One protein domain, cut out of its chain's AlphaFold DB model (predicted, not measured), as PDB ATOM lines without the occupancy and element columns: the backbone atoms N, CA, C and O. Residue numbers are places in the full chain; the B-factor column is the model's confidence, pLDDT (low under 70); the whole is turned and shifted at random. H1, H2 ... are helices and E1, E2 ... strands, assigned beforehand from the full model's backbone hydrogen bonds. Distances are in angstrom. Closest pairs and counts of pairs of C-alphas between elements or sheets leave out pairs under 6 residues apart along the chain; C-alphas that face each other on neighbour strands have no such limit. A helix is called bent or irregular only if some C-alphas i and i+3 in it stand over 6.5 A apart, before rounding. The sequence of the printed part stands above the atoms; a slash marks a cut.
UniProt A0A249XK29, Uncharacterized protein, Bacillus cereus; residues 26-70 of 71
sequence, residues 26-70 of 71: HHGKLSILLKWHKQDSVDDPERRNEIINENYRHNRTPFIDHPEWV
ATOM      1  N   HIS A  26      33.435  -9.674   9.782       84.62
ATOM      2  CA  HIS A  26      34.184  -9.406   8.572       84.62
ATOM      3  C   HIS A  26      33.488  -8.297   7.795       84.62
ATOM      4  O   HIS A  26      32.257  -8.246   7.708       84.62
ATOM      5  N   HIS A  27      34.280  -7.399   7.229       77.56
ATOM      6  CA  HIS A  27      33.782  -6.246   6.505       77.56
ATOM      7  C   HIS A  27      34.413  -6.162   5.118       77.56
ATOM      8  O   HIS A  27      35.571  -6.511   4.927       77.56
ATOM      9  N   GLY A  28      33.651  -5.646   4.153       79.75
ATOM     10  CA  GLY A  28      34.152  -5.313   2.824       79.75
ATOM     11  C   GLY A  28      34.665  -6.499   1.999       79.75
ATOM     12  O   GLY A  28      34.750  -7.638   2.445       79.75
ATOM     13  N   LYS A  29      35.008  -6.198   0.744       88.31
ATOM     14  CA  LYS A  29      35.727  -7.110  -0.146       88.31
ATOM     15  C   LYS A  29      37.068  -6.477  -0.488       88.31
ATOM     16  O   LYS A  29      37.129  -5.597  -1.345       88.31
ATOM     17  N   LEU A  30      38.127  -6.917   0.183       86.69
ATOM     18  CA  LEU A  30      39.473  -6.351   0.118       86.69
ATOM     19  C   LEU A  30      39.951  -6.181  -1.328       86.69
ATOM     20  O   LEU A  30      40.368  -5.096  -1.709       86.69
ATOM     21  N   SER A  31      39.791  -7.201  -2.168       89.44
ATOM     22  CA  SER A  31      40.138  -7.147  -3.597       89.44
ATOM     23  C   SER A  31      39.450  -6.015  -4.368       89.44
ATOM     24  O   SER A  31      40.052  -5.446  -5.276       89.44
ATOM     25  N   ILE A  32      38.211  -5.663  -4.019       89.38
ATOM     26  CA  ILE A  32      37.498  -4.540  -4.640       89.38
ATOM     27  C   ILE A  32      38.004  -3.210  -4.092       89.38
ATOM     28  O   ILE A  32      38.246  -2.302  -4.879       89.38
ATOM     29  N   LEU A  33      38.229  -3.110  -2.781       88.44
ATOM     30  CA  LEU A  33      38.770  -1.899  -2.158       88.44
ATOM     31  C   LEU A  33      40.172  -1.566  -2.696       88.44
ATOM     32  O   LEU A  33      40.429  -0.425  -3.062       88.44
ATOM     33  N   LEU A  34      41.040  -2.573  -2.845       88.25
ATOM     34  CA  LEU A  34      42.362  -2.427  -3.469       88.25
ATOM     35  C   LEU A  34      42.258  -1.995  -4.933       88.25
ATOM     36  O   LEU A  34      43.051  -1.184  -5.405       88.25
ATOM     37  N   LYS A  35      41.283  -2.539  -5.671       90.06
ATOM     38  CA  LYS A  35      41.051  -2.148  -7.062       90.06
ATOM     39  C   LYS A  35      40.613  -0.688  -7.151       90.06
ATOM     40  O   LYS A  35      41.172   0.037  -7.962       90.06
ATOM     41  N   TRP A  36      39.658  -0.261  -6.328       90.75
ATOM     42  CA  TRP A  36      39.180   1.121  -6.314       90.75
ATOM     43  C   TRP A  36      40.279   2.100  -5.923       90.75
ATOM     44  O   TRP A  36      40.474   3.071  -6.639       90.75
ATOM     45  N   HIS A  37      41.077   1.783  -4.904       88.00
ATOM     46  CA  HIS A  37      42.216   2.614  -4.510       88.00
ATOM     47  C   HIS A  37      43.255   2.792  -5.634       88.00
ATOM     48  O   HIS A  37      43.867   3.842  -5.763       88.00
ATOM     49  N   LYS A  38      43.448   1.782  -6.493       86.88
ATOM     50  CA  LYS A  38      44.329   1.904  -7.670       86.88
ATOM     51  C   LYS A  38      43.703   2.693  -8.818       86.88
ATOM     52  O   LYS A  38      44.430   3.186  -9.674       86.88
ATOM     53  N   GLN A  39      42.375   2.724  -8.900       90.75
ATOM     54  CA  GLN A  39      41.646   3.439  -9.951       90.75
ATOM     55  C   GLN A  39      41.454   4.919  -9.617       90.75
ATOM     56  O   GLN A  39      41.386   5.723 -10.542       90.75
ATOM     57  N   ASP A  40      41.368   5.245  -8.330       87.00
ATOM     58  CA  ASP A  40      41.165   6.587  -7.796       87.00
ATOM     59  C   ASP A  40      42.328   6.908  -6.849       87.00
ATOM     60  O   ASP A  40      42.333   6.526  -5.678       87.00
ATOM     61  N   SER A  41      43.389   7.472  -7.426       84.25
ATOM     62  CA  SER A  41      44.611   7.824  -6.703       84.25
ATOM     63  C   SER A  41      44.394   9.045  -5.827       84.25
ATOM     64  O   SER A  41      43.633   9.928  -6.213       84.25
ATOM     65  N   VAL A  42      45.170   9.144  -4.747       84.56
ATOM     66  CA  VAL A  42      44.993  10.214  -3.770       84.56
ATOM     67  C   VAL A  42      45.085  11.614  -4.390       84.56
ATOM     68  O   VAL A  42      46.072  11.915  -5.069       84.56
ATOM     69  N   ASP A  43      44.089  12.461  -4.137       84.50
ATOM     70  CA  ASP A  43      43.931  13.793  -4.719       84.50
ATOM     71  C   ASP A  43      43.811  14.933  -3.679       84.50
ATOM     72  O   ASP A  43      43.870  14.743  -2.461       84.50
ATOM     73  N   ASP A  44      43.724  16.178  -4.160       82.69
ATOM     74  CA  ASP A  44      43.689  17.372  -3.302       82.69
ATOM     75  C   ASP A  44      42.517  17.394  -2.294       82.69
ATOM     76  O   ASP A  44      42.748  17.765  -1.138       82.69
ATOM     77  N   PRO A  45      41.277  17.001  -2.652       85.25
ATOM     78  CA  PRO A  45      40.197  16.769  -1.690       85.25
ATOM     79  C   PRO A  45      40.567  15.877  -0.497       85.25
ATOM     80  O   PRO A  45      40.090  16.105   0.624       85.25
ATOM     81  N   GLU A  46      41.431  14.884  -0.689       82.25
ATOM     82  CA  GLU A  46      41.851  13.961   0.369       82.25
ATOM     83  C   GLU A  46      42.879  14.557   1.341       82.25
ATOM     84  O   GLU A  46      43.053  14.028   2.446       82.25
ATOM     85  N   ARG A  47      43.419  15.757   1.058       79.19
ATOM     86  CA  ARG A  47      44.146  16.580   2.053       79.19
ATOM     87  C   ARG A  47      43.311  16.911   3.289       79.19
ATOM     88  O   ARG A  47      43.864  17.299   4.317       79.19
ATOM     89  N   ARG A  48      41.991  16.681   3.264       84.12
ATOM     90  CA  ARG A  48      41.137  16.680   4.465       84.12
ATOM     91  C   ARG A  48      41.704  15.806   5.595       84.12
ATOM     92  O   ARG A  48      41.385  16.060   6.754       84.12
ATOM     93  N   ASN A  49      42.529  14.802   5.285       85.44
ATOM     94  CA  ASN A  49      43.227  13.987   6.282       85.44
ATOM     95  C   ASN A  49      44.057  14.841   7.265       85.44
ATOM     96  O   ASN A  49      44.041  14.576   8.466       85.44
ATOM     97  N   GLU A  50      44.698  15.910   6.783       84.50
ATOM     98  CA  GLU A  50      45.437  16.874   7.609       84.50
ATOM     99  C   GLU A  50      44.488  17.650   8.529       84.50
ATOM    100  O   GLU A  50      44.651  17.637   9.746       84.50
ATOM    101  N   ILE A  51      43.405  18.201   7.971       84.81
ATOM    102  CA  ILE A  51      42.387  18.945   8.727       84.81
ATOM    103  C   ILE A  51      41.753  18.075   9.824       84.81
ATOM    104  O   ILE A  51      41.529  18.551  10.938       84.81
ATOM    105  N   ILE A  52      41.456  16.804   9.527       84.06
ATOM    106  CA  ILE A  52      40.890  15.838  10.483       84.06
ATOM    107  C   ILE A  52      41.866  15.555  11.622       84.06
ATOM    108  O   ILE A  52      41.453  15.509  12.786       84.06
ATOM    109  N   ASN A  53      43.144  15.377  11.294       84.94
ATOM    110  CA  ASN A  53      44.184  15.151  12.281       84.94
ATOM    111  C   ASN A  53      44.397  16.384  13.167       84.94
ATOM    112  O   ASN A  53      44.454  16.267  14.384       84.94
ATOM    113  N   GLU A  54      44.474  17.574  12.588       87.94
ATOM    114  CA  GLU A  54      44.758  18.790  13.349       87.94
ATOM    115  C   GLU A  54      43.589  19.230  14.229       87.94
ATOM    116  O   GLU A  54      43.804  19.636  15.368       87.94
ATOM    117  N   ASN A  55      42.352  19.122  13.735       89.50
ATOM    118  CA  ASN A  55      41.218  19.818  14.347       89.50
ATOM    119  C   ASN A  55      40.181  18.905  15.017       89.50
ATOM    120  O   ASN A  55      39.318  19.416  15.729       89.50
ATOM    121  N   TYR A  56      40.207  17.586  14.781       84.56
ATOM    122  CA  TYR A  56      39.096  16.713  15.187       84.56
ATOM    123  C   TYR A  56      39.513  15.439  15.915       84.56
ATOM    124  O   TYR A  56      39.125  15.233  17.062       84.56
ATOM    125  N   ARG A  57      40.203  14.526  15.225       78.69
ATOM    126  CA  ARG A  57      40.430  13.157  15.721       78.69
ATOM    127  C   ARG A  57      41.869  12.889  16.131       78.69
ATOM    128  O   ARG A  57      42.106  11.881  16.789       78.69
ATOM    129  N   HIS A  58      42.802  13.763  15.749       82.62
ATOM    130  CA  HIS A  58      44.227  13.610  16.054       82.62
ATOM    131  C   HIS A  58      44.796  12.250  15.626       82.62
ATOM    132  O   HIS A  58      45.669  11.679  16.274       82.62
ATOM    133  N   ASN A  59      44.269  11.729  14.516       79.56
ATOM    134  CA  ASN A  59      44.787  10.575  13.805       79.56
ATOM    135  C   ASN A  59      44.693  10.803  12.294       79.56
ATOM    136  O   ASN A  59      43.815  11.521  11.808       79.56
ATOM    137  N   ARG A  60      45.624  10.186  11.560       81.75
ATOM    138  CA  ARG A  60      45.702  10.231  10.097       81.75
ATOM    139  C   ARG A  60      45.386   8.870   9.504       81.75
ATOM    140  O   ARG A  60      45.719   7.836  10.077       81.75
ATOM    141  N   THR A  61      44.786   8.886   8.322       84.50
ATOM    142  CA  THR A  61      44.629   7.699   7.480       84.50
ATOM    143  C   THR A  61      45.962   7.412   6.780       84.50
ATOM    144  O   THR A  61      46.326   8.168   5.879       84.50
ATOM    145  N   PRO A  62      46.692   6.337   7.130       84.75
ATOM    146  CA  PRO A  62      48.045   6.106   6.618       84.75
ATOM    147  C   PRO A  62      48.085   5.852   5.108       84.75
ATOM    148  O   PRO A  62      49.081   6.157   4.477       84.75
ATOM    149  N   PHE A  63      47.007   5.342   4.508       85.38
ATOM    150  CA  PHE A  63      46.944   5.070   3.064       85.38
ATOM    151  C   PHE A  63      46.678   6.314   2.209       85.38
ATOM    152  O   PHE A  63      46.878   6.264   1.001       85.38
ATOM    153  N   ILE A  64      46.230   7.415   2.824       85.00
ATOM    154  CA  ILE A  64      46.181   8.727   2.160       85.00
ATOM    155  C   ILE A  64      47.592   9.329   2.134       85.00
ATOM    156  O   ILE A  64      47.998   9.939   1.153       85.00
ATOM    157  N   ASP A  65      48.357   9.115   3.206       85.31
ATOM    158  CA  ASP A  65      49.704   9.670   3.362       85.31
ATOM    159  C   ASP A  65      50.769   8.856   2.619       85.31
ATOM    160  O   ASP A  65      51.726   9.420   2.094       85.31
ATOM    161  N   HIS A  66      50.573   7.538   2.577       85.19
ATOM    162  CA  HIS A  66      51.429   6.546   1.937       85.19
ATOM    163  C   HIS A  66      50.595   5.576   1.081       85.19
ATOM    164  O   HIS A  66      50.384   4.415   1.468       85.19
ATOM    165  N   PRO A  67      50.089   6.020  -0.087       85.69
ATOM    166  CA  PRO A  67      49.342   5.155  -1.005       85.69
ATOM    167  C   PRO A  67      50.147   3.920  -1.445       85.69
ATOM    168  O   PRO A  67      49.584   2.866  -1.739       85.69
ATOM    169  N   GLU A  68      51.482   4.001  -1.433       83.38
ATOM    170  CA  GLU A  68      52.388   2.914  -1.806       83.38
ATOM    171  C   GLU A  68      52.332   1.692  -0.875       83.38
ATOM    172  O   GLU A  68      52.802   0.616  -1.245       83.38
ATOM    173  N   TRP A  69      51.752   1.816   0.322       84.56
ATOM    174  CA  TRP A  69      51.603   0.691   1.256       84.56
ATOM    175  C   TRP A  69      50.422  -0.227   0.920       84.56
ATOM    176  O   TRP A  69      50.273  -1.303   1.512       84.56
ATOM    177  N   VAL A  70      49.577   0.174  -0.032       81.12
ATOM    178  CA  VAL A  70      48.401  -0.586  -0.447       81.12
ATOM    179  C   VAL A  70      48.794  -1.630  -1.504       81.12
ATOM    180  O   VAL A  70      49.068  -1.299  -2.658       81.12
TER     181      VAL A  70
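AT A GLANCE: This is residues 26 to 70 of the 71 residues of an uncharacterized protein of Bacillus cereus (UniProt A0A249XK29). An open arch of two helices that stay apart, with H2 as one leg and H1 as the other, the extended link 40 to 43 running from leg to leg, and short H3 folded back over the arch's opening, off to one side of the plane of the two legs and near H2. Residues 26 to 32, which hold E1 and the first residues of H1, stick out at the foot of the H1 leg, and residues 66 to 70 run from H3 back toward H1. The printed part has 45 residues with one named strand and three named helices, in the order E1, H1, H2, H3, and its class is mostly helix. It is loose, with a radius of gyration of the C-alphas of 11.9 A, and spans 32 by 26 by 16 A.

IN THESE COORDINATES: H2, the longest helix, is residues 44 to 57, 19.8 A from C-alpha 44 at (43.689, 17.372, -3.302) to C-alpha 57 at (40.430, 13.157, 15.721). It is irregular: C-alphas 54 and 57 are 7.5 A apart. H1 is residues 30 to 39, 14.2 A long. H3 is residues 62 to 65, 5.1 A long. E1 is residues 26 to 29, 9.1 A long, and begins with C-alpha 26 at (34.184, -9.406, 8.572).

HOW THE PARTS SIT: H2 and H3 are close but not clearly touching; their closest C-alphas, those of Glu 46 and Ile 64, are 7.0 A apart. H1 is apart from H2 and from H3. E1 and H1 meet only through their link, and E1 pairs with no named strand. In H1 every O i to N i+4 pair is within hydrogen-bond range, in H2 5 of 10 are, and H3 is too short for such a pair.

THE WHOLE: The two C-alphas farthest apart, those of Ser 31 and Asn 55, are 32.4 A apart. The links E1 to H1, H1 to H2 and H2 to H3 are tight. The printed part has no cut. Its mean pLDDT is 85.0, and no printed residue is under 70.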